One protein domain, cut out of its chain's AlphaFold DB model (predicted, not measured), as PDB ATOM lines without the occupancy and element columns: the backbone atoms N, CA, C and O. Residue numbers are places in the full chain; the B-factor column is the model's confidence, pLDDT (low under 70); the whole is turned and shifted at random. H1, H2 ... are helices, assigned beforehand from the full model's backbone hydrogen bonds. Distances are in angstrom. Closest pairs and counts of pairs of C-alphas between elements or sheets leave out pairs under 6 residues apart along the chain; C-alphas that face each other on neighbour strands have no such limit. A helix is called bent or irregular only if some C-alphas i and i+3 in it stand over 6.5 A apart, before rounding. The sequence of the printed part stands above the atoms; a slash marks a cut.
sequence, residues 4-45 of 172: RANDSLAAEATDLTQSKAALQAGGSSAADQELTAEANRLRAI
ATOM      1  N   ARG A   4      10.136  30.754 -61.315       50.75
ATOM      2  CA  ARG A   4       9.685  30.052 -60.091       50.75
ATOM      3  C   ARG A   4      10.468  28.784 -59.733       50.75
ATOM      4  O   ARG A   4      10.545  28.449 -58.561       50.75
ATOM      5  N   ALA A   5      11.015  28.084 -60.728       51.09
ATOM      6  CA  ALA A   5      11.802  26.869 -60.507       51.09
ATOM      7  C   ALA A   5      13.218  27.186 -60.001       51.09
ATOM      8  O   ALA A   5      13.788  26.422 -59.232       51.09
ATOM      9  N   ASN A   6      13.777  28.332 -60.401       52.56
ATOM     10  CA  ASN A   6      15.086  28.764 -59.920       52.56
ATOM     11  C   ASN A   6      15.007  29.234 -58.465       52.56
ATOM     12  O   ASN A   6      15.880  28.909 -57.667       52.56
ATOM     13  N   ASP A   7      13.926  29.930 -58.114       62.91
ATOM     14  CA  ASP A   7      13.693  30.401 -56.748       62.91
ATOM     15  C   ASP A   7      13.453  29.232 -55.777       62.91
ATOM     16  O   ASP A   7      13.944  29.259 -54.650       62.91
ATOM     17  N   SER A   8      12.763  28.167 -56.215       59.00
ATOM     18  CA  SER A   8      12.577  26.959 -55.398       59.00
ATOM     19  C   SER A   8      13.873  26.170 -55.214       59.00
ATOM     20  O   SER A   8      14.145  25.709 -54.111       59.00
ATOM     21  N   LEU A   9      14.702  26.068 -56.258       52.84
ATOM     22  CA  LEU A   9      16.006  25.401 -56.178       52.84
ATOM     23  C   LEU A   9      16.996  26.181 -55.301       52.84
ATOM     24  O   LEU A   9      17.780  25.584 -54.568       52.84
ATOM     25  N   ALA A  10      16.950  27.514 -55.339       68.56
ATOM     26  CA  ALA A  10      17.766  28.362 -54.474       68.56
ATOM     27  C   ALA A  10      17.333  28.263 -53.001       68.56
ATOM     28  O   ALA A  10      18.185  28.210 -52.111       68.56
ATOM     29  N   ALA A  11      16.025  28.193 -52.737       73.12
ATOM     30  CA  ALA A  11      15.494  27.969 -51.396       73.12
ATOM     31  C   ALA A  11      15.893  26.587 -50.852       73.12
ATOM     32  O   ALA A  11      16.374  26.492 -49.725       73.12
ATOM     33  N   GLU A  12      15.790  25.542 -51.676       62.44
ATOM     34  CA  GLU A  12      16.184  24.172 -51.329       62.44
ATOM     35  C   GLU A  12      17.698  24.051 -51.087       62.44
ATOM     36  O   GLU A  12      18.129  23.443 -50.110       62.44
ATOM     37  N   ALA A  13      18.531  24.712 -51.896       67.50
ATOM     38  CA  ALA A  13      19.976  24.759 -51.679       67.50
ATOM     39  C   ALA A  13      20.351  25.486 -50.376       67.50
ATOM     40  O   ALA A  13      21.298  25.088 -49.692       67.50
ATOM     41  N   THR A  14      19.610  26.535 -50.019       77.50
ATOM     42  CA  THR A  14      19.837  27.290 -48.780       77.50
ATOM     43  C   THR A  14      19.443  26.456 -47.562       77.50
ATOM     44  O   THR A  14      20.227  26.359 -46.621       77.50
ATOM     45  N   ASP A  15      18.299  25.775 -47.620       74.38
ATOM     46  CA  ASP A  15      17.809  24.881 -46.565       74.38
ATOM     47  C   ASP A  15      18.722  23.661 -46.361       74.38
ATOM     48  O   ASP A  15      19.096  23.329 -45.233       74.38
ATOM     49  N   LEU A  16      19.202  23.054 -47.451       62.25
ATOM     50  CA  LEU A  16      20.192  21.974 -47.406       62.25
ATOM     51  C   LEU A  16      21.527  22.447 -46.821       62.25
ATOM     52  O   LEU A  16      22.155  21.726 -46.042       62.25
ATOM     53  N   THR A  17      21.964  23.662 -47.158       71.31
ATOM     54  CA  THR A  17      23.202  24.243 -46.618       71.31
ATOM     55  C   THR A  17      23.054  24.569 -45.136       71.31
ATOM     56  O   THR A  17      23.979  24.325 -44.365       71.31
ATOM     57  N   GLN A  18      21.888  25.056 -44.714       74.56
ATOM     58  CA  GLN A  18      21.592  25.379 -43.324       74.56
ATOM     59  C   GLN A  18      21.417  24.116 -42.472       74.56
ATOM     60  O   GLN A  18      21.941  24.061 -41.362       74.56
ATOM     61  N   SER A  19      20.806  23.065 -43.023       64.06
ATOM     62  CA  SER A  19      20.747  21.727 -42.423       64.06
ATOM     63  C   SER A  19      22.142  21.119 -42.279       64.06
ATOM     64  O   SER A  19      22.505  20.641 -41.208       64.06
ATOM     65  N   LYS A  20      22.982  21.209 -43.318       62.62
ATOM     66  CA  LYS A  20      24.378  20.753 -43.264       62.62
ATOM     67  C   LYS A  20      25.197  21.551 -42.245       62.62
ATOM     68  O   LYS A  20      25.957  20.957 -41.489       62.62
ATOM     69  N   ALA A  21      25.018  22.869 -42.186       68.38
ATOM     70  CA  ALA A  21      25.685  23.732 -41.217       68.38
ATOM     71  C   ALA A  21      25.206  23.465 -39.783       68.38
ATOM     72  O   ALA A  21      26.023  23.469 -38.874       68.38
ATOM     73  N   ALA A  22      23.921  23.170 -39.569       61.56
ATOM     74  CA  ALA A  22      23.382  22.790 -38.265       61.56
ATOM     75  C   ALA A  22      23.898  21.415 -37.802       61.56
ATOM     76  O   ALA A  22      24.247  21.258 -36.634       61.56
ATOM     77  N   LEU A  23      24.035  20.447 -38.717       57.72
ATOM     78  CA  LEU A  23      24.668  19.150 -38.438       57.72
ATOM     79  C   LEU A  23      26.160  19.313 -38.096       57.72
ATOM     80  O   LEU A  23      26.645  18.718 -37.135       57.72
ATOM     81  N   GLN A  24      26.872  20.176 -38.829       60.47
ATOM     82  CA  GLN A  24      28.289  20.479 -38.589       60.47
ATOM     83  C   GLN A  24      28.524  21.322 -37.323       60.47
ATOM     84  O   GLN A  24      29.548  21.156 -36.666       60.47
ATOM     85  N   ALA A  25      27.590  22.207 -36.962       62.44
ATOM     86  CA  ALA A  25      27.696  23.090 -35.798       62.44
ATOM     87  C   ALA A  25      27.150  22.466 -34.501       62.44
ATOM     88  O   ALA A  25      27.477  22.954 -33.422       62.44
ATOM     89  N   GLY A  26      26.326  21.413 -34.591       57.00
ATOM     90  CA  GLY A  26      25.590  20.858 -33.452       57.00
ATOM     91  C   GLY A  26      25.791  19.371 -33.139       57.00
ATOM     92  O   GLY A  26      25.245  18.932 -32.131       57.00
ATOM     93  N   GLY A  27      26.527  18.581 -33.941       59.75
ATOM     94  CA  GLY A  27      26.469  17.114 -33.784       59.75
ATOM     95  C   GLY A  27      27.631  16.237 -34.268       59.75
ATOM     96  O   GLY A  27      27.519  15.021 -34.138       59.75
ATOM     97  N   SER A  28      28.743  16.770 -34.786       59.78
ATOM     98  CA  SER A  28      29.807  15.906 -35.342       59.78
ATOM     99  C   SER A  28      30.615  15.122 -34.302       59.78
ATOM    100  O   SER A  28      30.925  13.962 -34.536       59.78
ATOM    101  N   SER A  29      30.932  15.681 -33.129       65.94
ATOM    102  CA  SER A  29      31.858  15.003 -32.205       65.94
ATOM    103  C   SER A  29      31.298  13.706 -31.618       65.94
ATOM    104  O   SER A  29      32.026  12.725 -31.552       65.94
ATOM    105  N   ALA A  30      30.023  13.682 -31.219       74.56
ATOM    106  CA  ALA A  30      29.414  12.505 -30.602       74.56
ATOM    107  C   ALA A  30      29.187  11.368 -31.615       74.56
ATOM    108  O   ALA A  30      29.507  10.220 -31.320       74.56
ATOM    109  N   ALA A  31      28.707  11.690 -32.823       77.94
ATOM    110  CA  ALA A  31      28.512  10.703 -33.885       77.94
ATOM    111  C   ALA A  31      29.851  10.142 -34.403       77.94
ATOM    112  O   ALA A  31      29.990   8.932 -34.566       77.94
ATOM    113  N   ASP A  32      30.866  10.994 -34.591       78.88
ATOM    114  CA  ASP A  32      32.204  10.551 -35.003       78.88
ATOM    115  C   ASP A  32      32.886   9.709 -33.906       78.88
ATOM    116  O   ASP A  32      33.592   8.740 -34.204       78.88
ATOM    117  N   GLN A  33      32.656  10.035 -32.628       81.38
ATOM    118  CA  GLN A  33      33.120   9.239 -31.486       81.38
ATOM    119  C   GLN A  33      32.468   7.855 -31.451       81.38
ATOM    120  O   GLN A  33      33.171   6.867 -31.246       81.38
ATOM    121  N   GLU A  34      31.158   7.771 -31.681       84.88
ATOM    122  CA  GLU A  34      30.423   6.504 -31.710       84.88
ATOM    123  C   GLU A  34      30.883   5.612 -32.872       84.88
ATOM    124  O   GLU A  34      31.199   4.441 -32.663       84.88
ATOM    125  N   LEU A  35      31.053   6.182 -34.072       85.00
ATOM    126  CA  LEU A  35      31.607   5.469 -35.228       85.00
ATOM    127  C   LEU A  35      33.033   4.969 -34.972       85.00
ATOM    128  O   LEU A  35      33.377   3.845 -35.336       85.00
ATOM    129  N   THR A  36      33.868   5.788 -34.329       85.25
ATOM    130  CA  THR A  36      35.241   5.403 -33.975       85.25
ATOM    131  C   THR A  36      35.255   4.286 -32.931       85.25
ATOM    132  O   THR A  36      36.054   3.354 -33.039       85.25
ATOM    133  N   ALA A  37      34.374   4.351 -31.932       85.81
ATOM    134  CA  ALA A  37      34.240   3.317 -30.912       85.81
ATOM    135  C   ALA A  37      33.798   1.983 -31.525       85.81
ATOM    136  O   ALA A  37      34.406   0.949 -31.240       85.81
ATOM    137  N   GLU A  38      32.813   2.011 -32.423       87.12
ATOM    138  CA  GLU A  38      32.341   0.812 -33.111       87.12
ATOM    139  C   GLU A  38      33.404   0.243 -34.061       87.12
ATOM    140  O   GLU A  38      33.665  -0.959 -34.052       87.12
ATOM    141  N   ALA A  39      34.115   1.093 -34.808       87.88
ATOM    142  CA  ALA A  39      35.232   0.653 -35.642       87.88
ATOM    143  C   ALA A  39      36.331  -0.029 -34.809       87.88
ATOM    144  O   ALA A  39      36.844  -1.080 -35.194       87.88
ATOM    145  N   ASN A  40      36.680   0.526 -33.647       86.12
ATOM    146  CA  ASN A  40      37.657  -0.085 -32.747       86.12
ATOM    147  C   ASN A  40      37.158  -1.413 -32.167       86.12
ATOM    148  O   ASN A  40      37.941  -2.356 -32.057       86.12
ATOM    149  N   ARG A  41      35.863  -1.514 -31.853       87.44
ATOM    150  CA  ARG A  41      35.239  -2.760 -31.403       87.44
ATOM    151  C   ARG A  41      35.334  -3.852 -32.466       87.44
ATOM    152  O   ARG A  41      35.776  -4.956 -32.160       87.44
ATOM    153  N   LEU A  42      34.988  -3.541 -33.716       89.19
ATOM    154  CA  LEU A  42      35.102  -4.482 -34.834       89.19
ATOM    155  C   LEU A  42      36.555  -4.907 -35.063       89.19
ATOM    156  O   LEU A  42      36.842  -6.095 -35.167       89.19
ATOM    157  N   ARG A  43      37.496  -3.958 -35.029       89.25
ATOM    158  CA  ARG A  43      38.932  -4.261 -35.127       89.25
ATOM    159  C   ARG A  43      39.421  -5.165 -33.998       89.25
ATOM    160  O   ARG A  43      40.294  -5.995 -34.235       89.25
ATOM    161  N   ALA A  44      38.896  -5.012 -32.784       88.06
ATOM    162  CA  ALA A  44      39.225  -5.889 -31.665       88.06
ATOM    163  C   ALA A  44      38.710  -7.318 -31.903       88.06
ATOM    164  O   ALA A  44      39.468  -8.263 -31.682       88.06
ATOM    165  N   ILE A  45      37.484  -7.471 -32.420       86.25
ATOM    166  CA  ILE A  45      36.886  -8.768 -32.796       86.25
ATOM    167  C   ILE A  45      37.695  -9.443 -33.912       86.25
ATOM    168  O   ILE A  45      38.025 -10.622 -33.820       86.25
TER     169      ILE A  45
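AT A GLANCE: This is residues 4 to 45 of the 172 residues of the protein "DUF881 domain-containing protein" of Chloroflexi bacterium (UniProt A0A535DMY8). Two helices, H1 and H2, meet end to end at a corner and make a wide, open V, with H1 as the longer arm. The arms spread away from the corner at Gly 27, and nothing fills the space between them. The printed part has 42 residues with two named helices, H1 then H2, and no named strand; its class is all helix. The whole is extended, with a radius of gyration of the C-alphas of 17.0 A, and the C-alphas span 55 by 18 by 5 A along their three main axes.

IN THESE COORDINATES: H1, the longest helix, has residues 4 to 26 and is 32.4 A from first to last C-alpha. It begins at C-alpha 4 at (9.685, 30.052, -60.091) and ends at C-alpha 26 at (25.590, 20.858, -33.452). H2 has residues 28 to 45 and is 25.8 A long, ending at C-alpha 45 at (36.886, -8.768, -32.796).

HOW THE PARTS SIT: H1 and H2 meet only through their link, a tight one of one residue, Gly 27. The N-to-C direction of H1 is (0.51, -0.27, 0.82), and that of H2 is (0.35, -0.94, -0.00). Residues 4 to 45 stand free: no two C-alphas 8 or more residues apart along the chain are within 10 A of each other. In H1 and H2 every O i to N i+4 pair is within hydrogen-bond range, and neither helix is bent.

THE WHOLE: The two C-alphas farthest apart are those of Arg 4 and Ile 45, 54.7 A. The printed part has no cut and no long link. The mean pLDDT of the printed part is 71.3, with 63 for H1 and 82 for H2. Confidence is under 70 at residues 4 to 10, 12 to 13, 16 and 19 to 29.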